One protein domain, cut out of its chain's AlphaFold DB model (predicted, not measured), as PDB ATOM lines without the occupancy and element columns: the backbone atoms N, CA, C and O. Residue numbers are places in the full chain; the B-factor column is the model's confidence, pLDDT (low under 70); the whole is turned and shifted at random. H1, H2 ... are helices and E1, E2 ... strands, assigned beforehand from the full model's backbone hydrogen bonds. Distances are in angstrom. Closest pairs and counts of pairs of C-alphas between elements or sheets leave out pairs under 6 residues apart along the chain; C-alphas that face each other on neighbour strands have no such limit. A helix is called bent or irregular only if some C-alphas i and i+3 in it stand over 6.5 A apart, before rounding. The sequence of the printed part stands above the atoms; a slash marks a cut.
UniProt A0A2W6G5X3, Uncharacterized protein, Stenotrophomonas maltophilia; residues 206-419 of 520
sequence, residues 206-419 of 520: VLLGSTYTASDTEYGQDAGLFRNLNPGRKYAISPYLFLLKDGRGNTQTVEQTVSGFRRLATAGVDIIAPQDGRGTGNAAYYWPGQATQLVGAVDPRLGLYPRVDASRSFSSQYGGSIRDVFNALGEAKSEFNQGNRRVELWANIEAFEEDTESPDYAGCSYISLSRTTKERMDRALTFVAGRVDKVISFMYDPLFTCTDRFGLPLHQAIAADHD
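What this domain is: This is residues 206 to 419 of the 520 residues of an uncharacterized protein of Stenotrophomonas maltophilia (UniProt A0A2W6G5X3). A curved row of parallel strands, E1, the short stretch 271 to 272, E2 and E4, has helices H1, H2, H5 and H6 one after another over its convex side. Long loops gather beyond the strands' last residues, with short H3 and H4 in one part and E3, H7 and H8 in another. The 214 printed residues hold eight named helices and four named strands, in the order H1 E1 H2 H3 H4 H5 E2 E3 H6 E4 H7 H8; E2 and E4 make a parallel sheet of two. The class is mostly helix, with under half of the residues, 99, in named elements. The whole is compact, with a radius of gyration of the C-alphas of 17.7 A and spans of 49 by 37 by 33 A.

Where its parts are: H1, residues 213 to 229, begins at C-alpha (36.452, -22.474, 14.410) and is 24.8 A long. E1 is residues 234 to 237, and H2, residues 254 to 267, is 20.0 A. H3 is residues 295 to 298, H4 residues 314 to 317. H5, residues 322 to 336, is 20.7 A; E2, residues 344 to 350, is 19.0 A. E3 is residues 369 to 371. H6, residues 374 to 387, is 20.5 A and irregular: C-alphas 383 and 386 are 7.7 A apart. E4, residues 390 to 394, is 13.6 A. H7 is residues 396 to 400; H8, residues 410 to 416, ends at C-alpha (58.239, -55.082, -6.039).

How they stand to each other: Residues 216 to 221 of H1 touch residues 263 to 267 of H2, closest C-alphas Gly 220 and Ala 267 at 4.4 A. E1 pairs with no named strand, but its residues 236 to 237 pair with 271 to 272, which pair with 344 to 345 of E2, both parallel. H2 touches H5, C-alphas 254 and 325 at 5.3 A, the same way at a tilt of 37 degrees, only just steep. H5 touches residues 383 to 387 of H6, C-alphas 323 and 383 at 5.0 A, at a shallow tilt of 30 degrees. E2 and E4 are parallel at 33 degrees, with N 392 and O 347 at 2.8 A, within hydrogen-bond range. H3 and H4 are close but not clearly touching, C-alphas 295 and 314 at 5.7 A. C-alphas 371 of E3 and 399 of H7 are 4.9 A apart. H8 only just touches H7 and H6, with 3 pairs of C-alphas within 8 A each; the closest are 400 and 410 at 4.7 A, and 374 and 414 at 5.9 A. Every O i to N i+4 pair is within hydrogen-bond range in H1, H2, H5, H7 and H8, and 8 of 10 in H6; H3 and H4 are too short for one.

The domain as a whole: The C-alphas of Leu 229 and Ser 311 are farthest apart, 53.1 A. The printed part has no cut. The links E1 to H2, H2 to H3, H3 to H4 and E2 to E3 are long. Mean pLDDT of the printed part is 92.2; residues 210 to 213 are under 70.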
ATOM      1  N   VAL A 206      38.526 -33.499  11.625       87.25
ATOM      2  CA  VAL A 206      37.571 -32.516  11.110       87.25
ATOM      3  C   VAL A 206      37.932 -32.125   9.694       87.25
ATOM      4  O   VAL A 206      39.055 -32.314   9.234       87.25
ATOM      5  N   LEU A 207      36.965 -31.531   9.017       90.31
ATOM      6  CA  LEU A 207      37.160 -30.940   7.711       90.31
ATOM      7  C   LEU A 207      38.174 -29.785   7.783       90.31
ATOM      8  O   LEU A 207      38.057 -28.895   8.630       90.31
ATOM      9  N   LEU A 208      39.143 -29.768   6.865       91.75
ATOM     10  CA  LEU A 208      40.063 -28.645   6.697       91.75
ATOM     11  C   LEU A 208      39.383 -27.540   5.884       91.75
ATOM     12  O   LEU A 208      39.264 -27.636   4.666       91.75
ATOM     13  N   GLY A 209      38.930 -26.482   6.547       84.81
ATOM     14  CA  GLY A 209      38.194 -25.417   5.868       84.81
ATOM     15  C   GLY A 209      37.665 -24.362   6.820       84.81
ATOM     16  O   GLY A 209      38.214 -24.178   7.901       84.81
ATOM     17  N   SER A 210      36.612 -23.638   6.445       65.44
ATOM     18  CA  SER A 210      36.084 -22.507   7.234       65.44
ATOM     19  C   SER A 210      35.024 -22.869   8.284       65.44
ATOM     20  O   SER A 210      34.565 -21.986   9.003       65.44
ATOM     21  N   THR A 211      34.617 -24.134   8.380       61.12
ATOM     22  CA  THR A 211      33.341 -24.501   9.022       61.12
ATOM     23  C   THR A 211      33.431 -24.786  10.535       61.12
ATOM     24  O   THR A 211      32.397 -24.840  11.192       61.12
ATOM     25  N   TYR A 212      34.631 -24.913  11.127       65.94
ATOM     26  CA  TYR A 212      34.792 -25.419  12.507       65.94
ATOM     27  C   TYR A 212      35.795 -24.634  13.378       65.94
ATOM     28  O   TYR A 212      36.736 -25.194  13.936       65.94
ATOM     29  N   THR A 213      35.580 -23.327  13.564       68.12
ATOM     30  CA  THR A 213      36.452 -22.474  14.410       68.12
ATOM     31  C   THR A 213      36.545 -22.924  15.875       68.12
ATOM     32  O   THR A 213      37.578 -22.722  16.518       68.12
ATOM     33  N   ALA A 214      35.492 -23.551  16.412       71.81
ATOM     34  CA  ALA A 214      35.516 -24.134  17.753       71.81
ATOM     35  C   ALA A 214      36.578 -25.241  17.854       71.81
ATOM     36  O   ALA A 214      37.387 -25.228  18.776       71.81
ATOM     37  N   SER A 215      36.647 -26.131  16.861       83.00
ATOM     38  CA  SER A 215      37.661 -27.185  16.802       83.00
ATOM     39  C   SER A 215      39.072 -26.607  16.674       83.00
ATOM     40  O   SER A 215      39.961 -27.061  17.386       83.00
ATOM     41  N   ASP A 216      39.275 -25.565  15.854       88.06
ATOM     42  CA  ASP A 216      40.579 -24.886  15.716       88.06
ATOM     43  C   ASP A 216      41.110 -24.386  17.075       88.06
ATOM     44  O   ASP A 216      42.300 -24.503  17.377       88.06
ATOM     45  N   THR A 217      40.211 -23.856  17.911       90.25
ATOM     46  CA  THR A 217      40.543 -23.383  19.263       90.25
ATOM     47  C   THR A 217      40.950 -24.542  20.170       90.25
ATOM     48  O   THR A 217      41.968 -24.444  20.857       90.25
ATOM     49  N   GLU A 218      40.204 -25.647  20.147       93.44
ATOM     50  CA  GLU A 218      40.524 -26.838  20.943       93.44
ATOM     51  C   GLU A 218      41.860 -27.467  20.527       93.44
ATOM     52  O   GLU A 218      42.673 -27.793  21.391       93.44
ATOM     53  N   TYR A 219      42.156 -27.548  19.224       95.25
ATOM     54  CA  TYR A 219      43.469 -27.998  18.746       95.25
ATOM     55  C   TYR A 219      44.605 -27.121  19.266       95.25
ATOM     56  O   TYR A 219      45.627 -27.647  19.700       95.25
ATOM     57  N   GLY A 220      44.444 -25.795  19.233       95.19
ATOM     58  CA  GLY A 220      45.455 -24.874  19.750       95.19
ATOM     59  C   GLY A 220      45.695 -25.038  21.252       95.19
ATOM     60  O   GLY A 220      46.843 -25.056  21.700       95.19
ATOM     61  N   GLN A 221      44.620 -25.205  22.026       95.94
ATOM     62  CA  GLN A 221      44.703 -25.416  23.471       95.94
ATOM     63  C   GLN A 221      45.387 -26.738  23.819       95.94
ATOM     64  O   GLN A 221      46.276 -26.743  24.672       95.94
ATOM     65  N   ASP A 222      45.031 -27.832  23.142       97.44
ATOM     66  CA  ASP A 222      45.634 -29.137  23.414       97.44
ATOM     67  C   ASP A 222      47.090 -29.217  22.927       97.44
ATOM     68  O   ASP A 222      47.959 -29.717  23.641       97.44
ATOM     69  N   ALA A 223      47.410 -28.603  21.780       97.62
ATOM     70  CA  ALA A 223      48.791 -28.465  21.312       97.62
ATOM     71  C   ALA A 223      49.654 -27.660  22.298       97.62
ATOM     72  O   ALA A 223      50.792 -28.037  22.593       97.62
ATOM     73  N   GLY A 224      49.117 -26.560  22.839       97.56
ATOM     74  CA  GLY A 224      49.781 -25.762  23.869       97.56
ATOM     75  C   GLY A 224      49.995 -26.547  25.165       97.56
ATOM     76  O   GLY A 224      51.092 -26.526  25.726       97.56
ATOM     77  N   LEU A 225      48.976 -27.288  25.608       97.69
ATOM     78  CA  LEU A 225      49.049 -28.169  26.772       97.69
ATOM     79  C   LEU A 225      50.127 -29.248  26.598       97.69
ATOM     80  O   LEU A 225      50.984 -29.404  27.471       97.69
ATOM     81  N   PHE A 226      50.119 -29.947  25.460       98.31
ATOM     82  CA  PHE A 226      51.106 -30.969  25.132       98.31
ATOM     83  C   PHE A 226      52.524 -30.395  25.136       98.31
ATOM     84  O   PHE A 226      53.397 -30.935  25.812       98.31
ATOM     85  N   ARG A 227      52.752 -29.271  24.445       96.94
ATOM     86  CA  ARG A 227      54.077 -28.640  24.338       96.94
ATOM     87  C   ARG A 227      54.630 -28.189  25.686       96.94
ATOM     88  O   ARG A 227      55.833 -28.304  25.910       96.94
ATOM     89  N   ASN A 228      53.774 -27.694  26.578       97.25
ATOM     90  CA  ASN A 228      54.181 -27.282  27.922       97.25
ATOM     91  C   ASN A 228      54.677 -28.466  28.768       97.25
ATOM     92  O   ASN A 228      55.592 -28.299  29.569       97.25
ATOM     93  N   LEU A 229      54.086 -29.651  28.589       97.38
ATOM     94  CA  LEU A 229      54.448 -30.864  29.332       97.38
ATOM     95  C   LEU A 229      55.544 -31.688  28.640       97.38
ATOM     96  O   LEU A 229      56.297 -32.388  29.309       97.38
ATOM     97  N   ASN A 230      55.651 -31.589  27.315       97.88
ATOM     98  CA  ASN A 230      56.583 -32.339  26.474       97.88
ATOM     99  C   ASN A 230      57.387 -31.375  25.576       97.88
ATOM    100  O   ASN A 230      57.207 -31.362  24.352       97.88
ATOM    101  N   PRO A 231      58.272 -30.537  26.153       96.19
ATOM    102  CA  PRO A 231      58.999 -29.524  25.397       96.19
ATOM    103  C   PRO A 231      59.862 -30.143  24.288       96.19
ATOM    104  O   PRO A 231      60.531 -31.157  24.480       96.19
ATOM    105  N   GLY A 232      59.850 -29.518  23.108       94.44
ATOM    106  CA  GLY A 232      60.597 -29.975  21.929       94.44
ATOM    107  C   GLY A 232      59.938 -31.116  21.140       94.44
ATOM    108  O   GLY A 232      60.474 -31.519  20.108       94.44
ATOM    109  N   ARG A 233      58.783 -31.625  21.586       97.75
ATOM    110  CA  ARG A 233      57.963 -32.597  20.848       97.75
ATOM    111  C   ARG A 233      56.856 -31.879  20.067       97.75
ATOM    112  O   ARG A 233      56.480 -30.759  20.410       97.75
ATOM    113  N   LYS A 234      56.358 -32.508  19.001       98.12
ATOM    114  CA  LYS A 234      55.398 -31.900  18.062       98.12
ATOM    115  C   LYS A 234      53.976 -32.410  18.274       98.12
ATOM    116  O   LYS A 234      53.781 -33.570  18.631       98.12
ATOM    117  N   TYR A 235      52.992 -31.563  18.000       98.38
ATOM    118  CA  TYR A 235      51.580 -31.935  17.988       98.38
ATOM    119  C   TYR A 235      51.046 -32.000  16.549       98.38
ATOM    120  O   TYR A 235      51.091 -31.005  15.818       98.38
ATOM    121  N   ALA A 236      50.570 -33.179  16.144       98.50
ATOM    122  CA  ALA A 236      50.143 -33.493  14.784       98.50
ATOM    123  C   ALA A 236      48.634 -33.729  14.687       98.50
ATOM    124  O   ALA A 236      48.030 -34.306  15.590       98.50
ATOM    125  N   ILE A 237      48.041 -33.334  13.561       97.69
ATOM    126  CA  ILE A 237      46.628 -33.568  13.228       97.69
ATOM    127  C   ILE A 237      46.493 -33.992  11.758       97.69
ATOM    128  O   ILE A 237      47.339 -33.635  10.935       97.69
ATOM    129  N   SER A 238      45.408 -34.690  11.409       97.19
ATOM    130  CA  SER A 238      45.122 -35.116  10.028       97.19
ATOM    131  C   SER A 238      43.685 -34.773   9.601       97.19
ATOM    132  O   SER A 238      42.860 -35.676   9.445       97.19
ATOM    133  N   PRO A 239      43.341 -33.483   9.420       95.44
ATOM    134  CA  PRO A 239      42.010 -33.084   8.968       95.44
ATOM    135  C   PRO A 239      41.750 -33.581   7.538       95.44
ATOM    136  O   PRO A 239      42.695 -33.836   6.802       95.44
ATOM    137  N   TYR A 240      40.498 -33.695   7.102       93.81
ATOM    138  CA  TYR A 240      40.181 -34.208   5.762       93.81
ATOM    139  C   TYR A 240      39.781 -33.111   4.773       93.81
ATOM    140  O   TYR A 240      39.202 -32.084   5.144       93.81
ATOM    141  N   LEU A 241      40.073 -33.338   3.491       95.50
ATOM    142  CA  LEU A 241      39.591 -32.500   2.396       95.50
ATOM    143  C   LEU A 241      38.154 -32.874   2.011       95.50
ATOM    144  O   LEU A 241      37.795 -34.047   1.924       95.50
ATOM    145  N   PHE A 242      37.334 -31.862   1.722       94.75
ATOM    146  CA  PHE A 242      35.984 -32.053   1.191       94.75
ATOM    147  C   PHE A 242      35.714 -31.045   0.078       94.75
ATOM    148  O   PHE A 242      35.236 -29.938   0.310       94.75
ATOM    149  N   LEU A 243      36.039 -31.429  -1.151       96.06
ATOM    150  CA  LEU A 243      35.893 -30.598  -2.346       96.06
ATOM    151  C   LEU A 243      34.652 -30.967  -3.168       96.06
ATOM    152  O   LEU A 243      34.304 -30.223  -4.079       96.06
ATOM    153  N   LEU A 244      33.989 -32.089  -2.882       96.00
ATOM    154  CA  LEU A 244      32.814 -32.562  -3.614       96.00
ATOM    155  C   LEU A 244      31.605 -31.638  -3.396       96.00
ATOM    156  O   LEU A 244      31.247 -31.307  -2.266       96.00
ATOM    157  N   LYS A 245      30.944 -31.256  -4.490       94.62
ATOM    158  CA  LYS A 245      29.696 -30.484  -4.560       94.62
ATOM    159  C   LYS A 245      28.501 -31.435  -4.503       94.62
ATOM    160  O   LYS A 245      27.805 -31.634  -5.493       94.62
ATOM    161  N   ASP A 246      28.264 -32.022  -3.333       85.56
ATOM    162  CA  ASP A 246      27.185 -32.999  -3.112       85.56
ATOM    163  C   ASP A 246      25.839 -32.367  -2.700       85.56
ATOM    164  O   ASP A 246      24.878 -33.074  -2.394       85.56
ATOM    165  N   GLY A 247      25.766 -31.032  -2.662       80.31
ATOM    166  CA  GLY A 247      24.568 -30.284  -2.279       80.31
ATOM    167  C   GLY A 247      24.277 -30.268  -0.773       80.31
ATOM    168  O   GLY A 247      23.272 -29.688  -0.372       80.31
ATOM    169  N   ARG A 248      25.145 -30.848   0.072       80.19
ATOM    170  CA  ARG A 248      24.963 -30.897   1.537       80.19
ATOM    171  C   ARG A 248      25.594 -29.721   2.286       80.19
ATOM    172  O   ARG A 248      25.524 -29.672   3.507       80.19
ATOM    173  N   GLY A 249      26.210 -28.777   1.571       76.06
ATOM    174  CA  GLY A 249      26.773 -27.546   2.141       76.06
ATOM    175  C   GLY A 249      28.156 -27.684   2.791       76.06
ATOM    176  O   GLY A 249      28.657 -26.705   3.331       76.06
ATOM    177  N   ASN A 250      28.794 -28.857   2.712       81.56
ATOM    178  CA  ASN A 250      30.116 -29.099   3.310       81.56
ATOM    179  C   ASN A 250      31.292 -28.800   2.369       81.56
ATOM    180  O   ASN A 250      32.439 -28.767   2.810       81.56
ATOM    181  N   THR A 251      31.026 -28.571   1.082       90.75
ATOM    182  CA  THR A 251      32.045 -28.297   0.066       90.75
ATOM    183  C   THR A 251      32.930 -27.114   0.444       90.75
ATOM    184  O   THR A 251      32.428 -26.023   0.708       90.75
ATOM    185  N   GLN A 252      34.243 -27.320   0.404       92.38
ATOM    186  CA  GLN A 252      35.241 -26.269   0.542       92.38
ATOM    187  C   GLN A 252      35.826 -25.884  -0.814       92.38
ATOM    188  O   GLN A 252      36.014 -26.726  -1.699       92.38
ATOM    189  N   THR A 253      36.166 -24.609  -0.957       93.88
ATOM    190  CA  THR A 253      37.078 -24.141  -2.005       93.88
ATOM    191  C   THR A 253      38.537 -24.321  -1.576       93.88
ATOM    192  O   THR A 253      38.846 -24.573  -0.402       93.88
ATOM    193  N   VAL A 254      39.460 -24.153  -2.526       95.56
ATOM    194  CA  VAL A 254      40.904 -24.127  -2.243       95.56
ATOM    195  C   VAL A 254      41.229 -23.034  -1.217       95.56
ATOM    196  O   VAL A 254      41.921 -23.285  -0.232       95.56
ATOM    197  N   GLU A 255      40.655 -21.840  -1.367       95.38
ATOM    198  CA  GLU A 255      40.892 -20.691  -0.487       95.38
ATOM    199  C   GLU A 255      40.365 -20.925   0.935       95.38
ATOM    200  O   GLU A 255      41.014 -20.544   1.917       95.38
ATOM    201  N   GLN A 256      39.202 -21.571   1.074       94.56
ATOM    202  CA  GLN A 256      38.651 -21.934   2.383       94.56
ATOM    203  C   GLN A 256      39.536 -22.965   3.089       94.56
ATOM    204  O   GLN A 256      39.799 -22.827   4.287       94.56
ATOM    205  N   THR A 257      40.055 -23.939   2.338       95.38
ATOM    206  CA  THR A 257      41.000 -24.951   2.831       95.38
ATOM    207  C   THR A 257      42.299 -24.299   3.323       95.38
ATOM    208  O   THR A 257      42.721 -24.533   4.458       95.38
ATOM    209  N   VAL A 258      42.890 -23.396   2.529       96.25
ATOM    210  CA  VAL A 258      44.085 -22.615   2.909       96.25
ATOM    211  C   VAL A 258      43.828 -21.760   4.150       96.25
ATOM    212  O   VAL A 258      44.672 -21.669   5.044       96.25
ATOM    213  N   SER A 259      42.648 -21.151   4.243       94.62
ATOM    214  CA  SER A 259      42.263 -20.365   5.415       94.62
ATOM    215  C   SER A 259      42.175 -21.232   6.674       94.62
ATOM    216  O   SER A 259      42.637 -20.809   7.732       94.62
ATOM    217  N   GLY A 260      41.633 -22.451   6.567       94.44
ATOM    218  CA  GLY A 260      41.636 -23.438   7.652       94.44
ATOM    219  C   GLY A 260      43.052 -23.808   8.097       94.44
ATOM    220  O   GLY A 260      43.364 -23.729   9.284       94.44
ATOM    221  N   PHE A 261      43.940 -24.100   7.143       96.06
ATOM    222  CA  PHE A 261      45.351 -24.390   7.422       96.06
ATOM    223  C   PHE A 261      46.033 -23.251   8.191       96.06
ATOM    224  O   PHE A 261      46.642 -23.485   9.236       96.06
ATOM    225  N   ARG A 262      45.876 -22.001   7.732       95.56
ATOM    226  CA  ARG A 262      46.454 -20.824   8.402       95.56
ATOM    227  C   ARG A 262      45.934 -20.657   9.830       95.56
ATOM    228  O   ARG A 262      46.718 -20.309  10.715       95.56
ATOM    229  N   ARG A 263      44.644 -20.918  10.084       94.62
ATOM    230  CA  ARG A 263      44.076 -20.844  11.441       94.62
ATOM    231  C   ARG A 263      44.650 -21.916  12.362       94.62
ATOM    232  O   ARG A 263      45.078 -21.568  13.455       94.62
ATOM    233  N   LEU A 264      44.750 -23.167  11.912       95.00
ATOM    234  CA  LEU A 264      45.335 -24.266  12.696       95.00
ATOM    235  C   LEU A 264      46.827 -24.040  12.990       95.00
ATOM    236  O   LEU A 264      47.274 -24.193  14.132       95.00
ATOM    237  N   ALA A 265      47.589 -23.594  11.986       95.62
ATOM    238  CA  ALA A 265      48.993 -23.230  12.152       95.62
ATOM    239  C   ALA A 265      49.141 -22.110  13.195       95.62
ATOM    240  O   ALA A 265      49.906 -22.243  14.155       95.62
ATOM    241  N   THR A 266      48.335 -21.049  13.077       94.50
ATOM    242  CA  THR A 266      48.298 -19.936  14.041       94.50
ATOM    243  C   THR A 266      47.917 -20.410  15.444       94.50
ATOM    244  O   THR A 266      48.566 -20.014  16.411       94.50
ATOM    245  N   ALA A 267      46.933 -21.305  15.561       93.69
ATOM    246  CA  ALA A 267      46.394 -21.777  16.834       93.69
ATOM    247  C   ALA A 267      47.413 -22.534  17.694       93.69
ATOM    248  O   ALA A 267      47.323 -22.484  18.916       93.69
ATOM    249  N   GLY A 268      48.384 -23.228  17.098       94.06
ATOM    250  CA  GLY A 268      49.322 -24.015  17.909       94.06
ATOM    251  C   GLY A 268      49.828 -25.293  17.275       94.06
ATOM    252  O   GLY A 268      50.819 -25.828  17.758       94.06
ATOM    253  N   VAL A 269      49.220 -25.745  16.182       96.94
ATOM    254  CA  VAL A 269      49.511 -27.052  15.586       96.94
ATOM    255  C   VAL A 269      50.856 -27.065  14.857       96.94
ATOM    256  O   VAL A 269      51.140 -26.167  14.065       96.94
ATOM    257  N   ASP A 270      51.689 -28.072  15.128       98.31
ATOM    258  CA  ASP A 270      53.042 -28.176  14.566       98.31
ATOM    259  C   ASP A 270      53.062 -28.895  13.214       98.31
ATOM    260  O   ASP A 270      53.859 -28.546  12.344       98.31
ATOM    261  N   ILE A 271      52.184 -29.886  13.038       98.75
ATOM    262  CA  ILE A 271      52.090 -30.705  11.828       98.75
ATOM    263  C   ILE A 271      50.627 -30.805  11.412       98.75
ATOM    264  O   ILE A 271      49.789 -31.278  12.182       98.75
ATOM    265  N   ILE A 272      50.329 -30.385  10.187       98.38
ATOM    266  CA  ILE A 272      49.002 -30.517   9.587       98.38
ATOM    267  C   ILE A 272      49.146 -31.465   8.402       98.38
ATOM    268  O   ILE A 272      49.868 -31.162   7.454       98.38
ATOM    269  N   ALA A 273      48.475 -32.614   8.471       98.19
ATOM    270  CA  ALA A 273      48.574 -33.687   7.489       98.19
ATOM    271  C   ALA A 273      47.226 -33.929   6.790       98.19
ATOM    272  O   ALA A 273      46.552 -34.895   7.135       98.19
ATOM    273  N   PRO A 274      46.762 -33.076   5.857       97.69
ATOM    274  CA  PRO A 274      45.426 -33.239   5.305       97.69
ATOM    275  C   PRO A 274      45.258 -34.600   4.619       97.69
ATOM    276  O   PRO A 274      46.123 -35.004   3.835       97.69
ATOM    277  N   GLN A 275      44.155 -35.291   4.908       97.31
ATOM    278  CA  GLN A 275      43.739 -36.490   4.180       97.31
ATOM    279  C   GLN A 275      43.352 -36.093   2.763       97.31
ATOM    280  O   GLN A 275      42.600 -35.131   2.581       97.31
ATOM    281  N   ASP A 276      43.861 -36.818   1.766       96.69
ATOM    282  CA  ASP A 276      43.677 -36.471   0.356       96.69
ATOM    283  C   ASP A 276      42.196 -36.433  -0.067       96.69
ATOM    284  O   ASP A 276      41.861 -35.734  -1.022       96.69
ATOM    285  N   GLY A 277      41.311 -37.133   0.656       95.56
ATOM    286  CA  GLY A 277      39.870 -37.198   0.431       95.56
ATOM    287  C   GLY A 277      39.466 -37.983  -0.819       95.56
ATOM    288  O   GLY A 277      38.282 -38.015  -1.167       95.56
ATOM    289  N   ARG A 278      40.415 -38.598  -1.537       96.31
ATOM    290  CA  ARG A 278      40.117 -39.319  -2.786       96.31
ATOM    291  C   ARG A 278      39.546 -40.707  -2.518       96.31
ATOM    292  O   ARG A 278      38.698 -41.151  -3.293       96.31
ATOM    293  N   GLY A 279      39.982 -41.387  -1.465       94.38
ATOM    294  CA  GLY A 279      39.479 -42.703  -1.067       94.38
ATOM    295  C   GLY A 279      38.033 -42.684  -0.571       94.38
ATOM    296  O   GLY A 279      37.373 -43.714  -0.579       94.38
ATOM    297  N   THR A 280      37.503 -41.516  -0.203       93.00
ATOM    298  CA  THR A 280      36.080 -41.314   0.143       93.00
ATOM    299  C   THR A 280      35.251 -40.653  -0.971       93.00
ATOM    300  O   THR A 280      34.046 -40.426  -0.805       93.00
ATOM    301  N   GLY A 281      35.882 -40.311  -2.101       94.88
ATOM    302  CA  GLY A 281      35.271 -39.553  -3.199       94.88
ATOM    303  C   GLY A 281      34.982 -38.082  -2.867       94.88
ATOM    304  O   GLY A 281      34.304 -37.395  -3.627       94.88
ATOM    305  N   ASN A 282      35.477 -37.578  -1.734       95.38
ATOM    306  CA  ASN A 282      35.298 -36.190  -1.312       95.38
ATOM    307  C   ASN A 282      36.210 -35.218  -2.085       95.38
ATOM    308  O   ASN A 282      35.939 -34.018  -2.103       95.38
ATOM    309  N   ALA A 283      37.270 -35.703  -2.728       97.12
ATOM    310  CA  ALA A 283      38.187 -34.924  -3.557       97.12
ATOM    311  C   ALA A 283      38.696 -35.744  -4.757       97.12
ATOM    312  O   ALA A 283      38.495 -36.956  -4.834       97.12
ATOM    313  N   ALA A 284      39.342 -35.074  -5.716       97.62
ATOM    314  CA  ALA A 284      39.689 -35.671  -7.003       97.62
ATOM    315  C   ALA A 284      41.086 -35.289  -7.514       97.62
ATOM    316  O   ALA A 284      41.538 -34.146  -7.376       97.62
ATOM    317  N   TYR A 285      41.724 -36.251  -8.185       96.75
ATOM    318  CA  TYR A 285      42.963 -36.070  -8.936       96.75
ATOM    319  C   TYR A 285      42.655 -35.709 -10.389       96.75
ATOM    320  O   TYR A 285      42.306 -36.586 -11.179       96.75
ATOM    321  N   TYR A 286      42.804 -34.441 -10.757       96.25
ATOM    322  CA  TYR A 286      42.751 -34.005 -12.153       96.25
ATOM    323  C   TYR A 286      43.657 -32.794 -12.380       96.25
ATOM    324  O   TYR A 286      43.801 -31.937 -11.508       96.25
ATOM    325  N   TRP A 287      44.278 -32.733 -13.552       94.69
ATOM    326  CA  TRP A 287      45.079 -31.590 -13.976       94.69
ATOM    327  C   TRP A 287      44.183 -30.427 -14.413       94.69
ATOM    328  O   TRP A 287      43.043 -30.661 -14.819       94.69
ATOM    329  N   PRO A 288      44.673 -29.175 -14.424       90.06
ATOM    330  CA  PRO A 288      43.833 -28.043 -14.813       90.06
ATOM    331  C   PRO A 288      43.219 -28.192 -16.223       90.06
ATOM    332  O   PRO A 288      42.043 -27.890 -16.413       90.06
ATOM    333  N   GLY A 289      43.949 -28.775 -17.185       88.81
ATOM    334  CA  GLY A 289      43.430 -29.096 -18.526       88.81
ATOM    335  C   GLY A 289      42.352 -30.193 -18.574       88.81
ATOM    336  O   GLY A 289      41.670 -30.347 -19.585       88.81
ATOM    337  N   GLN A 290      42.162 -30.944 -17.488       94.38
ATOM    338  CA  GLN A 290      41.131 -31.978 -17.351       94.38
ATOM    339  C   GLN A 290      39.877 -31.470 -16.625       94.38
ATOM    340  O   GLN A 290      38.896 -32.200 -16.531       94.38
ATOM    341  N   ALA A 291      39.858 -30.224 -16.138       95.44
ATOM    342  CA  ALA A 291      38.760 -29.704 -15.323       95.44
ATOM    343  C   ALA A 291      37.383 -29.789 -16.014       95.44
ATOM    344  O   ALA A 291      36.367 -30.023 -15.361       95.44
ATOM    345  N   THR A 292      37.326 -29.624 -17.338       96.50
ATOM    346  CA  THR A 292      36.089 -29.714 -18.135       96.50
ATOM    347  C   THR A 292      35.795 -31.121 -18.658       96.50
ATOM    348  O   THR A 292      34.720 -31.344 -19.212       96.50
ATOM    349  N   GLN A 293      36.707 -32.077 -18.466       97.56
ATOM    350  CA  GLN A 293      36.520 -33.466 -18.876       97.56
ATOM    351  C   GLN A 293      35.662 -34.225 -17.866       97.56
ATOM    352  O   GLN A 293      35.627 -33.885 -16.681       97.56
ATOM    353  N   LEU A 294      34.970 -35.254 -18.354       98.25
ATOM    354  CA  LEU A 294      34.083 -36.087 -17.548       98.25
ATOM    355  C   LEU A 294      34.878 -36.910 -16.532       98.25
ATOM    356  O   LEU A 294      35.906 -37.493 -16.882       98.25
ATOM    357  N   VAL A 295      34.372 -37.013 -15.300       97.56
ATOM    358  CA  VAL A 295      35.046 -37.761 -14.227       97.56
ATOM    359  C   VAL A 295      35.290 -39.209 -14.638       97.56
ATOM    360  O   VAL A 295      36.423 -39.673 -14.567       97.56
ATOM    361  N   GLY A 296      34.270 -39.898 -15.158       96.44
ATOM    362  CA  GLY A 296      34.388 -41.301 -15.559       96.44
ATOM    363  C   GLY A 296      35.340 -41.552 -16.732       96.44
ATOM    364  O   GLY A 296      35.754 -42.688 -16.931       96.44
ATOM    365  N   ALA A 297      35.703 -40.516 -17.497       96.69
ATOM    366  CA  ALA A 297      36.652 -40.638 -18.603       96.69
ATOM    367  C   ALA A 297      38.118 -40.559 -18.140       96.69
ATOM    368  O   ALA A 297      38.987 -41.162 -18.762       96.69
ATOM    369  N   VAL A 298      38.395 -39.829 -17.055       95.19
ATOM    370  CA  VAL A 298      39.759 -39.582 -16.541       95.19
ATOM    371  C   VAL A 298      40.069 -40.424 -15.300       95.19
ATOM    372  O   VAL A 298      41.205 -40.842 -15.074       95.19
ATOM    373  N   ASP A 299      39.067 -40.659 -14.457       95.56
ATOM    374  CA  ASP A 299      39.155 -41.504 -13.271       95.56
ATOM    375  C   ASP A 299      37.891 -42.380 -13.176       95.56
ATOM    376  O   ASP A 299      36.955 -42.067 -12.431       95.56
ATOM    377  N   PRO A 300      37.841 -43.487 -13.946       93.44
ATOM    378  CA  PRO A 300      36.701 -44.397 -13.940       93.44
ATOM    379  C   PRO A 300      36.380 -44.927 -12.540       93.44
ATOM    380  O   PRO A 300      35.211 -45.049 -12.198       93.44
ATOM    381  N   ARG A 301      37.408 -45.185 -11.715       92.94
ATOM    382  CA  ARG A 301      37.263 -45.682 -10.338       92.94
ATOM    383  C   ARG A 301      36.581 -44.650  -9.438       92.94
ATOM    384  O   ARG A 301      35.741 -45.016  -8.628       92.94
ATOM    385  N   LEU A 302      36.884 -43.359  -9.590       95.12
ATOM    386  CA  LEU A 302      36.167 -42.292  -8.875       95.12
ATOM    387  C   LEU A 302      34.704 -42.190  -9.316       95.12
ATOM    388  O   LEU A 302      33.829 -41.934  -8.496       95.12
ATOM    389  N   GLY A 303      34.433 -42.423 -10.601       93.81
ATOM    390  CA  GLY A 303      33.077 -42.445 -11.151       93.81
ATOM    391  C   GLY A 303      32.185 -43.573 -10.615       93.81
ATOM    392  O   GLY A 303      30.986 -43.556 -10.878       93.81
ATOM    393  N   LEU A 304      32.744 -44.537  -9.876       91.44
ATOM    394  CA  LEU A 304      31.998 -45.628  -9.245       91.44
ATOM    395  C   LEU A 304      31.386 -45.249  -7.890       91.44
ATOM    396  O   LEU A 304      30.522 -45.963  -7.389       91.44
ATOM    397  N   TYR A 305      31.822 -44.140  -7.288       92.50
ATOM    398  CA  TYR A 305      31.326 -43.727  -5.981       92.50
ATOM    399  C   TYR A 305      29.869 -43.274  -6.094       92.50
ATOM    400  O   TYR A 305      29.574 -42.411  -6.921       92.50
ATOM    401  N   PRO A 306      28.965 -43.714  -5.201       90.12
ATOM    402  CA  PRO A 306      27.544 -43.358  -5.281       90.12
ATOM    403  C   PRO A 306      27.246 -41.850  -5.288       90.12
ATOM    404  O   PRO A 306      26.210 -41.420  -5.786       90.12
ATOM    405  N   ARG A 307      28.138 -41.035  -4.708       91.44
ATOM    406  CA  ARG A 307      27.999 -39.569  -4.631       91.44
ATOM    407  C   ARG A 307      28.637 -38.825  -5.810       91.44
ATOM    408  O   ARG A 307      28.535 -37.602  -5.859       91.44
ATOM    409  N   VAL A 308      29.298 -39.534  -6.723       94.06
ATOM    410  CA  VAL A 308      30.019 -38.960  -7.860       94.06
ATOM    411  C   VAL A 308      29.310 -39.340  -9.156       94.06
ATOM    412  O   VAL A 308      29.158 -40.507  -9.493       94.06
ATOM    413  N   ASP A 309      28.902 -38.337  -9.920       95.06
ATOM    414  CA  ASP A 309      28.296 -38.508 -11.235       95.06
ATOM    415  C   ASP A 309      29.393 -38.619 -12.303       95.06
ATOM    416  O   ASP A 309      29.967 -37.623 -12.745       95.06
ATOM    417  N   ALA A 310      29.696 -39.838 -12.747       95.69
ATOM    418  CA  ALA A 310      30.724 -40.094 -13.760       95.69
ATOM    419  C   ALA A 310      30.522 -39.312 -15.078       95.69
ATOM    420  O   ALA A 310      31.492 -39.090 -15.807       95.69
ATOM    421  N   SER A 311      29.289 -38.881 -15.378       97.31
ATOM    422  CA  SER A 311      28.916 -38.168 -16.609       97.31
ATOM    423  C   SER A 311      29.097 -36.649 -16.536       97.31
ATOM    424  O   SER A 311      28.872 -35.947 -17.522       97.31
ATOM    425  N   ARG A 312      29.520 -36.125 -15.381       97.12
ATOM    426  CA  ARG A 312      29.782 -34.698 -15.170       97.12
ATOM    427  C   ARG A 312      31.265 -34.373 -15.211       97.12
ATOM    428  O   ARG A 312      32.109 -35.218 -14.918       97.12
ATOM    429  N   SER A 313      31.580 -33.116 -15.520       97.94
ATOM    430  CA  SER A 313      32.963 -32.639 -15.490       97.94
ATOM    431  C   SER A 313      33.501 -32.505 -14.065       97.94
ATOM    432  O   SER A 313      32.723 -32.272 -13.132       97.94
ATOM    433  N   PHE A 314      34.825 -32.556 -13.890       97.75
ATOM    434  CA  PHE A 314      35.442 -32.303 -12.582       97.75
ATOM    435  C   PHE A 314      35.077 -30.930 -12.017       97.75
ATOM    436  O   PHE A 314      34.646 -30.841 -10.872       97.75
ATOM    437  N   SER A 315      35.172 -29.862 -12.812       95.94
ATOM    438  CA  SER A 315      34.880 -28.493 -12.364       95.94
ATOM    439  C   SER A 315      33.426 -28.303 -11.927       95.94
ATOM    440  O   SER A 315      33.139 -27.492 -11.043       95.94
ATOM    441  N   SER A 316      32.497 -29.071 -12.503       95.88
ATOM    442  CA  SER A 316      31.089 -29.044 -12.101       95.88
ATOM    443  C   SER A 316      30.828 -29.785 -10.785       95.88
ATOM    444  O   SER A 316      29.916 -29.402 -10.057       95.88
ATOM    445  N   GLN A 317      31.644 -30.792 -10.452       95.44
ATOM    446  CA  GLN A 317      31.468 -31.628  -9.260       95.44
ATOM    447  C   GLN A 317      32.384 -31.280  -8.097       95.44
ATOM    448  O   GLN A 317      32.043 -31.600  -6.968       95.44
ATOM    449  N   TYR A 318      33.513 -30.617  -8.330       97.00
ATOM    450  CA  TYR A 318      34.494 -30.330  -7.288       97.00
ATOM    451  C   TYR A 318      34.803 -28.833  -7.195       97.00
ATOM    452  O   TYR A 318      34.723 -28.097  -8.182       97.00
ATOM    453  N   GLY A 319      35.115 -28.363  -5.985       94.00
ATOM    454  CA  GLY A 319      35.562 -26.996  -5.685       94.00
ATOM    455  C   GLY A 319      37.027 -26.716  -6.045       94.00
ATOM    456  O   GLY A 319      37.461 -25.574  -5.962       94.00
ATOM    457  N   GLY A 320      37.772 -27.746  -6.449       95.56
ATOM    458  CA  GLY A 320      39.179 -27.694  -6.847       95.56
ATOM    459  C   GLY A 320      39.727 -29.107  -7.061       95.56
ATOM    460  O   GLY A 320      38.987 -30.083  -6.904       95.56
ATOM    461  N   SER A 321      40.996 -29.224  -7.450       96.75
ATOM    462  CA  SER A 321      41.714 -30.505  -7.492       96.75
ATOM    463  C   SER A 321      42.595 -30.674  -6.254       96.75
ATOM    464  O   SER A 321      42.976 -29.695  -5.608       96.75
ATOM    465  N   ILE A 322      42.982 -31.914  -5.945       97.56
ATOM    466  CA  ILE A 322      43.954 -32.186  -4.874       97.56
ATOM    467  C   ILE A 322      45.294 -31.476  -5.156       97.56
ATOM    468  O   ILE A 322      45.898 -30.920  -4.241       97.56
ATOM    469  N   ARG A 323      45.724 -31.397  -6.424       94.75
ATOM    470  CA  ARG A 323      46.944 -30.673  -6.823       94.75
ATOM    471  C   ARG A 323      46.847 -29.183  -6.506       94.75
ATOM    472  O   ARG A 323      47.796 -28.621  -5.970       94.75
ATOM    473  N   ASP A 324      45.718 -28.548  -6.811       95.62
ATOM    474  CA  ASP A 324      45.532 -27.116  -6.542       95.62
ATOM    475  C   ASP A 324      45.511 -26.827  -5.039       95.62
ATOM    476  O   ASP A 324      46.147 -25.874  -4.593       95.62
ATOM    477  N   VAL A 325      44.873 -27.699  -4.250       97.69
ATOM    478  CA  VAL A 325      44.906 -27.605  -2.787       97.69
ATOM    479  C   VAL A 325      46.334 -27.717  -2.260       97.69
ATOM    480  O   VAL A 325      46.782 -26.815  -1.557       97.69
ATOM    481  N   PHE A 326      47.079 -28.772  -2.596       97.75
ATOM    482  CA  PHE A 326      48.426 -28.954  -2.042       97.75
ATOM    483  C   PHE A 326      49.443 -27.930  -2.568       97.75
ATOM    484  O   PHE A 326      50.341 -27.563  -1.815       97.75
ATOM    485  N   ASN A 327      49.285 -27.409  -3.792       95.88
ATOM    486  CA  ASN A 327      50.042 -26.234  -4.252       95.88
ATOM    487  C   ASN A 327      49.816 -25.044  -3.312       95.88
ATOM    488  O   ASN A 327      50.764 -24.516  -2.735       95.88
ATOM    489  N   ALA A 328      48.551 -24.670  -3.109       98.00
ATOM    490  CA  ALA A 328      48.196 -23.499  -2.317       98.00
ATOM    491  C   ALA A 328      48.553 -23.669  -0.827       98.00
ATOM    492  O   ALA A 328      48.950 -22.714  -0.159       98.00
ATOM    493  N   LEU A 329      48.469 -24.892  -0.292       98.25
ATOM    494  CA  LEU A 329      48.938 -25.205   1.060       98.25
ATOM    495  C   LEU A 329      50.466 -25.114   1.176       98.25
ATOM    496  O   LEU A 329      50.961 -24.614   2.187       98.25
ATOM    497  N   GLY A 330      51.218 -25.558   0.165       97.38
ATOM    498  CA  GLY A 330      52.679 -25.439   0.130       97.38
ATOM    499  C   GLY A 330      53.152 -23.981   0.137       97.38
ATOM    500  O   GLY A 330      54.075 -23.627   0.879       97.38
ATOM    501  N   GLU A 331      52.470 -23.116  -0.618       97.69
ATOM    502  CA  GLU A 331      52.675 -21.662  -0.597       97.69
ATOM    503  C   GLU A 331      52.335 -21.073   0.777       97.69
ATOM    504  O   GLU A 331      53.178 -20.424   1.399       97.69
ATOM    505  N   ALA A 332      51.152 -21.384   1.317       97.81
ATOM    506  CA  ALA A 332      50.718 -20.891   2.623       97.81
ATOM    507  C   ALA A 332      51.645 -21.334   3.769       97.81
ATOM    508  O   ALA A 332      51.916 -20.548   4.681       97.81
ATOM    509  N   LYS A 333      52.167 -22.569   3.726       97.88
ATOM    510  CA  LYS A 333      53.218 -23.046   4.637       97.88
ATOM    511  C   LYS A 333      54.467 -22.182   4.509       97.88
ATOM    512  O   LYS A 333      55.017 -21.752   5.521       97.88
ATOM    513  N   SER A 334      54.934 -21.959   3.282       96.62
ATOM    514  CA  SER A 334      56.164 -21.209   3.016       96.62
ATOM    515  C   SER A 334      56.063 -19.772   3.524       96.62
ATOM    516  O   SER A 334      56.988 -19.306   4.185       96.62
ATOM    517  N   GLU A 335      54.927 -19.108   3.301       96.81
ATOM    518  CA  GLU A 335      54.619 -17.785   3.853       96.81
ATOM    519  C   GLU A 335      54.594 -17.791   5.386       96.81
ATOM    520  O   GLU A 335      55.283 -16.992   6.019       96.81
ATOM    521  N   PHE A 336      53.842 -18.713   6.003       97.12
ATOM    522  CA  PHE A 336      53.742 -18.808   7.464       97.12
ATOM    523  C   PHE A 336      55.120 -19.010   8.110       97.12
ATOM    524  O   PHE A 336      55.460 -18.369   9.106       97.12
ATOM    525  N   ASN A 337      55.944 -19.854   7.492       97.44
ATOM    526  CA  ASN A 337      57.276 -20.202   7.964       97.44
ATOM    527  C   ASN A 337      58.307 -19.068   7.813       97.44
ATOM    528  O   ASN A 337      59.416 -19.205   8.326       97.44
ATOM    529  N   GLN A 338      57.984 -17.945   7.165       96.00
ATOM    530  CA  GLN A 338      58.827 -16.739   7.215       96.00
ATOM    531  C   GLN A 338      58.743 -16.023   8.572       96.00
ATOM    532  O   GLN A 338      59.602 -15.201   8.886       96.00
ATOM    533  N   GLY A 339      57.730 -16.336   9.387       91.69
ATOM    534  CA  GLY A 339      57.582 -15.815  10.741       91.69
ATOM    535  C   GLY A 339      58.437 -16.535  11.794       91.69
ATOM    536  O   GLY A 339      59.305 -17.358  11.506       91.69
ATOM    537  N   ASN A 340      58.146 -16.245  13.065       88.50
ATOM    538  CA  ASN A 340      58.882 -16.782  14.221       88.50
ATOM    539  C   ASN A 340      58.495 -18.216  14.607       88.50
ATOM    540  O   ASN A 340      59.043 -18.771  15.559       88.50
ATOM    541  N   ARG A 341      57.530 -18.815  13.911       89.44
ATOM    542  CA  ARG A 341      57.074 -20.179  14.163       89.44
ATOM    543  C   ARG A 341      57.048 -20.961  12.861       89.44
ATOM    544  O   ARG A 341      56.880 -20.393  11.789       89.44
ATOM    545  N   ARG A 342      57.242 -22.271  12.981       95.00
ATOM    546  CA  ARG A 342      57.213 -23.206  11.864       95.00
ATOM    547  C   ARG A 342      56.006 -24.129  11.982       95.00
ATOM    548  O   ARG A 342      55.619 -24.493  13.091       95.00
ATOM    549  N   VAL A 343      55.447 -24.485  10.836       97.88
ATOM    550  CA  VAL A 343      54.478 -25.562  10.654       97.88
ATOM    551  C   VAL A 343      54.983 -26.475   9.539       97.88
ATOM    552  O   VAL A 343      55.581 -26.004   8.565       97.88
ATOM    553  N   GLU A 344      54.758 -27.773   9.697       98.31
ATOM    554  CA  GLU A 344      54.978 -28.764   8.647       98.31
ATOM    555  C   GLU A 344      53.660 -29.095   7.958       98.31
ATOM    556  O   GLU A 344      52.629 -29.302   8.607       98.31
ATOM    557  N   LEU A 345      53.712 -29.159   6.632       98.44
ATOM    558  CA  LEU A 345      52.632 -29.672   5.809       98.44
ATOM    559  C   LEU A 345      52.978 -31.102   5.432       98.44
ATOM    560  O   LEU A 345      53.931 -31.334   4.690       98.44
ATOM    561  N   TRP A 346      52.201 -32.056   5.916       98.31
ATOM    562  CA  TRP A 346      52.266 -33.435   5.443       98.31
ATOM    563  C   TRP A 346      51.069 -33.712   4.526       98.31
ATOM    564  O   TRP A 346      50.115 -32.942   4.505       98.31
ATOM    565  N   ALA A 347      51.092 -34.807   3.773       97.94
ATOM    566  CA  ALA A 347      49.912 -35.330   3.079       97.94
ATOM    567  C   ALA A 347      49.571 -36.712   3.632       97.94
ATOM    568  O   ALA A 347      50.458 -37.559   3.713       97.94
ATOM    569  N   ASN A 348      48.307 -36.952   3.979       98.00
ATOM    570  CA  ASN A 348      47.822 -38.283   4.318       98.00
ATOM    571  C   ASN A 348      47.097 -38.885   3.107       98.00
ATOM    572  O   ASN A 348      45.971 -38.509   2.789       98.00
ATOM    573  N   ILE A 349      47.768 -39.789   2.392       97.56
ATOM    574  CA  ILE A 349      47.193 -40.469   1.228       97.56
ATOM    575  C   ILE A 349      46.349 -41.647   1.717       97.56
ATOM    576  O   ILE A 349      46.865 -42.574   2.343       97.56
ATOM    577  N   GLU A 350      45.057 -41.635   1.406       96.88
ATOM    578  CA  GLU A 350      44.127 -42.702   1.774       96.88
ATOM    579  C   GLU A 350      44.421 -43.966   0.950       96.88
ATOM    580  O   GLU A 350      44.269 -43.957  -0.269       96.88
ATOM    581  N   ALA A 351      44.812 -45.075   1.583       95.44
ATOM    582  CA  ALA A 351      45.129 -46.326   0.883       95.44
ATOM    583  C   ALA A 351      43.895 -47.209   0.620       95.44
ATOM    584  O   ALA A 351      44.005 -48.434   0.530       95.44
ATOM    585  N   PHE A 352      42.718 -46.600   0.507       94.31
ATOM    586  CA  PHE A 352      41.439 -47.267   0.282       94.31
ATOM    587  C   PHE A 352      40.622 -46.567  -0.810       94.31
ATOM    588  O   PHE A 352      40.897 -45.415  -1.157       94.31
ATOM    589  N   GLU A 353      39.643 -47.276  -1.368       92.19
ATOM    590  CA  GLU A 353      38.668 -46.784  -2.337       92.19
ATOM    591  C   GLU A 353      37.386 -47.647  -2.387       92.19
ATOM    592  O   GLU A 353      37.322 -48.718  -1.785       92.19
ATOM    593  N   GLU A 354      36.362 -47.177  -3.108       89.44
ATOM    594  CA  GLU A 354      35.118 -47.913  -3.371       89.44
ATOM    595  C   GLU A 354      35.376 -49.257  -4.073       89.44
ATOM    596  O   GLU A 354      36.060 -49.326  -5.099       89.44
ATOM    597  N   ASP A 355      34.769 -50.321  -3.547       82.69
ATOM    598  CA  ASP A 355      34.876 -51.679  -4.078       82.69
ATOM    599  C   ASP A 355      33.562 -52.147  -4.697       82.69
ATOM    600  O   ASP A 355      32.782 -52.888  -4.102       82.69
ATOM    601  N   THR A 356      33.309 -51.739  -5.935       75.50
ATOM    602  CA  THR A 356      32.082 -52.154  -6.630       75.50
ATOM    603  C   THR A 356      32.102 -53.605  -7.091       75.50
ATOM    604  O   THR A 356      31.070 -54.146  -7.477       75.50
ATOM    605  N   GLU A 357      33.276 -54.231  -7.123       78.19
ATOM    606  CA  GLU A 357      33.424 -55.620  -7.548       78.19
ATOM    607  C   GLU A 357      33.089 -56.594  -6.406       78.19
ATOM    608  O   GLU A 357      32.697 -57.733  -6.661       78.19
ATOM    609  N   SER A 358      33.245 -56.184  -5.142       76.56
ATOM    610  CA  SER A 358      32.827 -56.968  -3.972       76.56
ATOM    611  C   SER A 358      32.446 -56.056  -2.796       76.56
ATOM    612  O   SER A 358      33.184 -55.994  -1.814       76.56
ATOM    613  N   PRO A 359      31.283 -55.383  -2.852       73.94
ATOM    614  CA  PRO A 359      30.879 -54.395  -1.844       73.94
ATOM    615  C   PRO A 359      30.699 -54.980  -0.433       73.94
ATOM    616  O   PRO A 359      30.812 -54.258   0.554       73.94
ATOM    617  N   ASP A 360      30.471 -56.293  -0.323       79.25
ATOM    618  CA  ASP A 360      30.324 -56.999   0.958       79.25
ATOM    619  C   ASP A 360      31.663 -57.519   1.528       79.25
ATOM    620  O   ASP A 360      31.693 -58.182   2.569       79.25
ATOM    621  N   TYR A 361      32.793 -57.273   0.851       78.19
ATOM    622  CA  TYR A 361      34.097 -57.766   1.289       78.19
ATOM    623  C   TYR A 361      34.693 -56.896   2.406       78.19
ATOM    624  O   TYR A 361      35.147 -55.779   2.180       78.19
ATOM    625  N   ALA A 362      34.762 -57.449   3.619       75.69
ATOM    626  CA  ALA A 362      35.299 -56.755   4.796       75.69
ATOM    627  C   ALA A 362      36.763 -57.110   5.146       75.69
ATOM    628  O   ALA A 362      37.311 -56.591   6.115       75.69
ATOM    629  N   GLY A 363      37.406 -58.030   4.414       74.06
ATOM    630  CA  GLY A 363      38.699 -58.601   4.833       74.06
ATOM    631  C   GLY A 363      39.885 -57.630   4.743       74.06
ATOM    632  O   GLY A 363      40.730 -57.603   5.633       74.06
ATOM    633  N   CYS A 364      39.915 -56.782   3.712       81.88
ATOM    634  CA  CYS A 364      40.918 -55.726   3.539       81.88
ATOM    635  C   CYS A 364      40.255 -54.340   3.484       81.88
ATOM    636  O   CYS A 364      40.565 -53.553   2.583       81.88
ATOM    637  N   SER A 365      39.308 -54.066   4.386       82.12
ATOM    638  CA  SER A 365      38.510 -52.841   4.342       82.12
ATOM    639  C   SER A 365      38.786 -51.877   5.495       82.12
ATOM    640  O   SER A 365      39.260 -52.237   6.575       82.12
ATOM    641  N   TYR A 366      38.459 -50.615   5.244       81.31
ATOM    642  CA  TYR A 366      38.176 -49.610   6.251       81.31
ATOM    643  C   TYR A 366      36.711 -49.202   6.091       81.31
ATOM    644  O   TYR A 366      36.322 -48.645   5.064       81.31
ATOM    645  N   ILE A 367      35.887 -49.507   7.096       82.31
ATOM    646  CA  ILE A 367      34.424 -49.393   7.001       82.31
ATOM    647  C   ILE A 367      33.935 -50.239   5.805       82.31
ATOM    648  O   ILE A 367      34.065 -51.462   5.841       82.31
ATOM    649  N   SER A 368      33.419 -49.606   4.751       80.50
ATOM    650  CA  SER A 368      32.903 -50.236   3.530       80.50
ATOM    651  C   SER A 368      33.827 -50.052   2.322       80.50
ATOM    652  O   SER A 368      33.439 -50.377   1.208       80.50
ATOM    653  N   LEU A 369      35.019 -49.482   2.518       87.38
ATOM    654  CA  LEU A 369      35.970 -49.165   1.452       87.38
ATOM    655  C   LEU A 369      37.114 -50.176   1.487       87.38
ATOM    656  O   LEU A 369      37.671 -50.430   2.555       87.38
ATOM    657  N   SER A 370      37.486 -50.745   0.344       89.50
ATOM    658  CA  SER A 370      38.585 -51.715   0.250       89.50
ATOM    659  C   SER A 370      39.916 -51.023   0.009       89.50
ATOM    660  O   SER A 370      39.965 -49.870  -0.409       89.50
ATOM    661  N   ARG A 371      41.026 -51.734   0.228       91.88
ATOM    662  CA  ARG A 371      42.356 -51.233  -0.140       91.88
ATOM    663  C   ARG A 371      42.427 -50.786  -1.613       91.88
ATOM    664  O   ARG A 371      41.818 -51.393  -2.493       91.88
ATOM    665  N   THR A 372      43.261 -49.788  -1.871       92.50
ATOM    666  CA  THR A 372      43.578 -49.277  -3.213       92.50
ATOM    667  C   THR A 372      44.719 -50.066  -3.885       92.50
ATOM    668  O   THR A 372      45.196 -51.076  -3.357       92.50
ATOM    669  N   THR A 373      45.180 -49.620  -5.058       92.12
ATOM    670  CA  THR A 373      46.286 -50.244  -5.811       92.12
ATOM    671  C   THR A 373      47.573 -49.414  -5.781       92.12
ATOM    672  O   THR A 373      47.568 -48.227  -5.448       92.12
ATOM    673  N   LYS A 374      48.700 -50.025  -6.176       93.31
ATOM    674  CA  LYS A 374      49.986 -49.326  -6.337       93.31
ATOM    675  C   LYS A 374      49.870 -48.155  -7.315       93.31
ATOM    676  O   LYS A 374      50.362 -47.069  -7.032       93.31
ATOM    677  N   GLU A 375      49.175 -48.350  -8.429       93.69
ATOM    678  CA  GLU A 375      49.001 -47.333  -9.465       93.69
ATOM    679  C   GLU A 375      48.248 -46.109  -8.933       93.69
ATOM    680  O   GLU A 375      48.640 -44.978  -9.229       93.69
ATOM    681  N   ARG A 376      47.215 -46.304  -8.094       94.81
ATOM    682  CA  ARG A 376      46.548 -45.182  -7.418       94.81
ATOM    683  C   ARG A 376      47.511 -44.463  -6.483       94.81
ATOM    684  O   ARG A 376      47.505 -43.233  -6.465       94.81
ATOM    685  N   MET A 377      48.311 -45.191  -5.698       96.00
ATOM    686  CA  MET A 377      49.279 -44.575  -4.779       96.00
ATOM    687  C   MET A 377      50.319 -43.734  -5.541       96.00
ATOM    688  O   MET A 377      50.607 -42.614  -5.129       96.00
ATOM    689  N   ASP A 378      50.812 -44.208  -6.689       96.38
ATOM    690  CA  ASP A 378      51.728 -43.444  -7.554       96.38
ATOM    691  C   ASP A 378      51.071 -42.180  -8.126       96.38
ATOM    692  O   ASP A 378      51.681 -41.103  -8.151       96.38
ATOM    693  N   ARG A 379      49.803 -42.286  -8.546       96.50
ATOM    694  CA  ARG A 379      49.014 -41.128  -8.984       96.50
ATOM    695  C   ARG A 379      48.844 -40.124  -7.845       96.50
ATOM    696  O   ARG A 379      49.030 -38.934  -8.058       96.50
ATOM    697  N   ALA A 380      48.560 -40.579  -6.628       96.81
ATOM    698  CA  ALA A 380      48.465 -39.701  -5.466       96.81
ATOM    699  C   ALA A 380      49.788 -38.960  -5.199       96.81
ATOM    700  O   ALA A 380      49.794 -37.734  -5.079       96.81
ATOM    701  N   LEU A 381      50.920 -39.675  -5.202       95.88
ATOM    702  CA  LEU A 381      52.256 -39.091  -5.029       95.88
ATOM    703  C   LEU A 381      52.574 -38.033  -6.095       95.88
ATOM    704  O   LEU A 381      53.064 -36.958  -5.750       95.88
ATOM    705  N   THR A 382      52.225 -38.290  -7.358       96.56
ATOM    706  CA  THR A 382      52.375 -37.329  -8.469       96.56
ATOM    707  C   THR A 382      51.694 -35.987  -8.166       96.56
ATOM    708  O   THR A 382      52.228 -34.921  -8.471       96.56
ATOM    709  N   PHE A 383      50.524 -36.024  -7.524       96.19
ATOM    710  CA  PHE A 383      49.720 -34.836  -7.234       96.19
ATOM    711  C   PHE A 383      50.157 -34.086  -5.965       96.19
ATOM    712  O   PHE A 383      49.961 -32.870  -5.898       96.19
ATOM    713  N   VAL A 384      50.749 -34.763  -4.971       94.50
ATOM    714  CA  VAL A 384      50.990 -34.165  -3.637       94.50
ATOM    715  C   VAL A 384      52.458 -34.071  -3.223       94.50
ATOM    716  O   VAL A 384      52.830 -33.099  -2.571       94.50
ATOM    717  N   ALA A 385      53.308 -35.033  -3.595       92.06
ATOM    718  CA  ALA A 385      54.595 -35.244  -2.922       92.06
ATOM    719  C   ALA A 385      55.565 -34.059  -3.065       92.06
ATOM    720  O   ALA A 385      56.215 -33.683  -2.096       92.06
ATOM    721  N   GLY A 386      55.597 -33.400  -4.229       89.56
ATOM    722  CA  GLY A 386      56.473 -32.245  -4.477       89.56
ATOM    723  C   GLY A 386      56.118 -30.968  -3.699       89.56
ATOM    724  O   GLY A 386      56.811 -29.967  -3.838       89.56
ATOM    725  N   ARG A 387      55.031 -30.963  -2.914       91.19
ATOM    726  CA  ARG A 387      54.497 -29.770  -2.220       91.19
ATOM    727  C   ARG A 387      54.548 -29.874  -0.696       91.19
ATOM    728  O   ARG A 387      54.274 -28.896   0.001       91.19
ATOM    729  N   VAL A 388      54.867 -31.055  -0.171       95.31
ATOM    730  CA  VAL A 388      54.742 -31.395   1.252       95.31
ATOM    731  C   VAL A 388      56.088 -31.783   1.850       95.31
ATOM    732  O   VAL A 388      57.003 -32.182   1.143       95.31
ATOM    733  N   ASP A 389      56.216 -31.658   3.167       94.94
ATOM    734  CA  ASP A 389      57.423 -32.033   3.910       94.94
ATOM    735  C   ASP A 389      57.515 -33.552   4.132       94.94
ATOM    736  O   ASP A 389      58.606 -34.098   4.292       94.94
ATOM    737  N   LYS A 390      56.367 -34.242   4.166       95.31
ATOM    738  CA  LYS A 390      56.277 -35.696   4.345       95.31
ATOM    739  C   LYS A 390      54.956 -36.232   3.792       95.31
ATOM    740  O   LYS A 390      53.930 -35.555   3.832       95.31
ATOM    741  N   VAL A 391      54.973 -37.478   3.331       95.50
ATOM    742  CA  VAL A 391      53.770 -38.251   3.006       95.50
ATOM    743  C   VAL A 391      53.580 -39.333   4.065       95.50
ATOM    744  O   VAL A 391      54.514 -40.064   4.391       95.50
ATOM    745  N   ILE A 392      52.368 -39.427   4.600       96.81
ATOM    746  CA  ILE A 392      51.887 -40.530   5.435       96.81
ATOM    747  C   ILE A 392      50.700 -41.198   4.732       96.81
ATOM    748  O   ILE A 392      50.200 -40.693   3.724       96.81
ATOM    749  N   SER A 393      50.247 -42.342   5.236       96.06
ATOM    750  CA  SER A 393      49.097 -43.029   4.655       96.06
ATOM    751  C   SER A 393      48.261 -43.734   5.712       96.06
ATOM    752  O   SER A 393      48.799 -44.370   6.625       96.06
ATOM    753  N   PHE A 394      46.944 -43.630   5.565       92.81
ATOM    754  CA  PHE A 394      45.971 -44.319   6.397       92.81
ATOM    755  C   PHE A 394      45.435 -45.569   5.680       92.81
ATOM    756  O   PHE A 394      44.905 -45.472   4.572       92.81
ATOM    757  N   MET A 395      45.520 -46.762   6.274       88.81
ATOM    758  CA  MET A 395      46.388 -47.158   7.390       88.81
ATOM    759  C   MET A 395      47.054 -48.494   7.087       88.81
ATOM    760  O   MET A 395      46.499 -49.318   6.363       88.81
ATOM    761  N   TYR A 396      48.245 -48.698   7.656       90.19
ATOM    762  CA  TYR A 396      49.088 -49.863   7.385       90.19
ATOM    763  C   TYR A 396      48.322 -51.191   7.509       90.19
ATOM    764  O   TYR A 396      48.264 -51.964   6.559       90.19
ATOM    765  N   ASP A 397      47.621 -51.409   8.620       86.44
ATOM    766  CA  ASP A 397      46.772 -52.589   8.776       86.44
ATOM    767  C   ASP A 397      45.290 -52.197   8.801       86.44
ATOM    768  O   ASP A 397      44.928 -51.324   9.589       86.44
ATOM    769  N   PRO A 398      44.423 -52.844   7.998       88.38
ATOM    770  CA  PRO A 398      44.723 -53.981   7.117       88.38
ATOM    771  C   PRO A 398      45.165 -53.595   5.690       88.38
ATOM    772  O   PRO A 398      45.524 -54.478   4.913       88.38
ATOM    773  N   LEU A 399      45.116 -52.316   5.296       92.25
ATOM    774  CA  LEU A 399      45.125 -51.939   3.871       92.25
ATOM    775  C   LEU A 399      46.440 -52.261   3.150       92.25
ATOM    776  O   LEU A 399      46.432 -52.593   1.963       92.25
ATOM    777  N   PHE A 400      47.569 -52.206   3.855       92.81
ATOM    778  CA  PHE A 400      48.877 -52.510   3.288       92.81
ATOM    779  C   PHE A 400      49.250 -53.985   3.412       92.81
ATOM    780  O   PHE A 400      49.948 -54.497   2.536       92.81
ATOM    781  N   THR A 401      48.800 -54.683   4.454       90.06
ATOM    782  CA  THR A 401      49.259 -56.040   4.809       90.06
ATOM    783  C   THR A 401      48.328 -57.170   4.398       90.06
ATOM    784  O   THR A 401      48.793 -58.298   4.250       90.06
ATOM    785  N   CYS A 402      47.049 -56.890   4.164       86.19
ATOM    786  CA  CYS A 402      46.065 -57.914   3.842       86.19
ATOM    787  C   CYS A 402      46.373 -58.635   2.512       86.19
ATOM    788  O   CYS A 402      46.637 -57.997   1.486       86.19
ATOM    789  N   THR A 403      46.338 -59.973   2.546       80.12
ATOM    790  CA  THR A 403      46.748 -60.878   1.452       80.12
ATOM    791  C   THR A 403      45.599 -61.392   0.588       80.12
ATOM    792  O   THR A 403      45.828 -61.683  -0.580       80.12
ATOM    793  N   ASP A 404      44.390 -61.521   1.141       78.75
ATOM    794  CA  ASP A 404      43.351 -62.440   0.649       78.75
ATOM    795  C   ASP A 404      42.992 -62.283  -0.841       78.75
ATOM    796  O   ASP A 404      43.486 -63.017  -1.696       78.75
ATOM    797  N   ARG A 405      42.098 -61.337  -1.167       78.50
ATOM    798  CA  ARG A 405      41.489 -61.194  -2.499       78.50
ATOM    799  C   ARG A 405      42.489 -60.750  -3.561       78.50
ATOM    800  O   ARG A 405      42.294 -60.987  -4.749       78.50
ATOM    801  N   PHE A 406      43.545 -60.073  -3.142       78.88
ATOM    802  CA  PHE A 406      44.424 -59.356  -4.051       78.88
ATOM    803  C   PHE A 406      45.720 -60.108  -4.371       78.88
ATOM    804  O   PHE A 406      46.560 -59.582  -5.101       78.88
ATOM    805  N   GLY A 407      45.902 -61.311  -3.813       80.00
ATOM    806  CA  GLY A 407      47.047 -62.198  -4.037       80.00
ATOM    807  C   GLY A 407      48.347 -61.737  -3.372       80.00
ATOM    808  O   GLY A 407      49.033 -62.542  -2.747       80.00
ATOM    809  N   LEU A 408      48.681 -60.448  -3.479       86.88
ATOM    810  CA  LEU A 408      49.870 -59.826  -2.900       86.88
ATOM    811  C   LEU A 408      49.469 -58.626  -2.021       86.88
ATOM    812  O   LEU A 408      48.691 -57.782  -2.480       86.88
ATOM    813  N   PRO A 409      49.979 -58.491  -0.783       90.69
ATOM    814  CA  PRO A 409      49.807 -57.286   0.030       90.69
ATOM    815  C   PRO A 409      50.251 -56.019  -0.705       90.69
ATOM    816  O   PRO A 409      51.264 -56.037  -1.406       90.69
ATOM    817  N   LEU A 410      49.535 -54.903  -0.531       92.88
ATOM    818  CA  LEU A 410      49.856 -53.639  -1.212       92.88
ATOM    819  C   LEU A 410      51.288 -53.179  -0.899       92.88
ATOM    820  O   LEU A 410      51.980 -52.672  -1.775       92.88
ATOM    821  N   HIS A 411      51.768 -53.430   0.316       91.75
ATOM    822  CA  HIS A 411      53.134 -53.107   0.716       91.75
ATOM    823  C   HIS A 411      54.193 -53.882  -0.088       91.75
ATOM    824  O   HIS A 411      55.180 -53.310  -0.547       91.75
ATOM    825  N   GLN A 412      53.943 -55.163  -0.364       91.44
ATOM    826  CA  GLN A 412      54.813 -55.975  -1.218       91.44
ATOM    827  C   GLN A 412      54.687 -55.577  -2.690       91.44
ATOM    828  O   GLN A 412      55.691 -55.576  -3.397       91.44
ATOM    829  N   ALA A 413      53.492 -55.182  -3.147       91.31
ATOM    830  CA  ALA A 413      53.302 -54.639  -4.493       91.31
ATOM    831  C   ALA A 413      54.092 -53.333  -4.694       91.31
ATOM    832  O   ALA A 413      54.738 -53.159  -5.725       91.31
ATOM    833  N   ILE A 414      54.106 -52.451  -3.687       92.19
ATOM    834  CA  ILE A 414      54.946 -51.248  -3.677       92.19
ATOM    835  C   ILE A 414      56.426 -51.630  -3.725       92.19
ATOM    836  O   ILE A 414      57.145 -51.116  -4.573       92.19
ATOM    837  N   ALA A 415      56.881 -52.547  -2.868       90.56
ATOM    838  CA  ALA A 415      58.285 -52.956  -2.818       90.56
ATOM    839  C   ALA A 415      58.768 -53.604  -4.132       90.56
ATOM    840  O   ALA A 415      59.882 -53.338  -4.585       90.56
ATOM    841  N   ALA A 416      57.928 -54.421  -4.771       90.00
ATOM    842  CA  ALA A 416      58.239 -55.082  -6.039       90.00
ATOM    843  C   ALA A 416      58.328 -54.110  -7.233       90.00
ATOM    844  O   ALA A 416      58.940 -54.445  -8.246       90.00
ATOM    845  N   ASP A 417      57.736 -52.920  -7.114       90.56
ATOM    846  CA  ASP A 417      57.659 -51.903  -8.170       90.56
ATOM    847  C   ASP A 417      58.101 -50.515  -7.660       90.56
ATOM    848  O   ASP A 417      57.592 -49.474  -8.086       90.56
ATOM    849  N   HIS A 418      59.033 -50.503  -6.699       88.38
ATOM    850  CA  HIS A 418      59.540 -49.289  -6.045       88.38
ATOM    851  C   HIS A 418      60.444 -48.453  -6.963       88.38
ATOM    852  O   HIS A 418      60.668 -47.273  -6.711       88.38
ATOM    853  N   ASP A 419      60.994 -49.072  -8.011       88.69
ATOM    854  CA  ASP A 419      61.899 -48.453  -8.977       88.69
ATOM    855  C   ASP A 419      61.163 -47.762 -10.134       88.69
ATOM    856  O   ASP A 419      61.814 -47.093 -10.949       88.69
TER     857      ASP A 419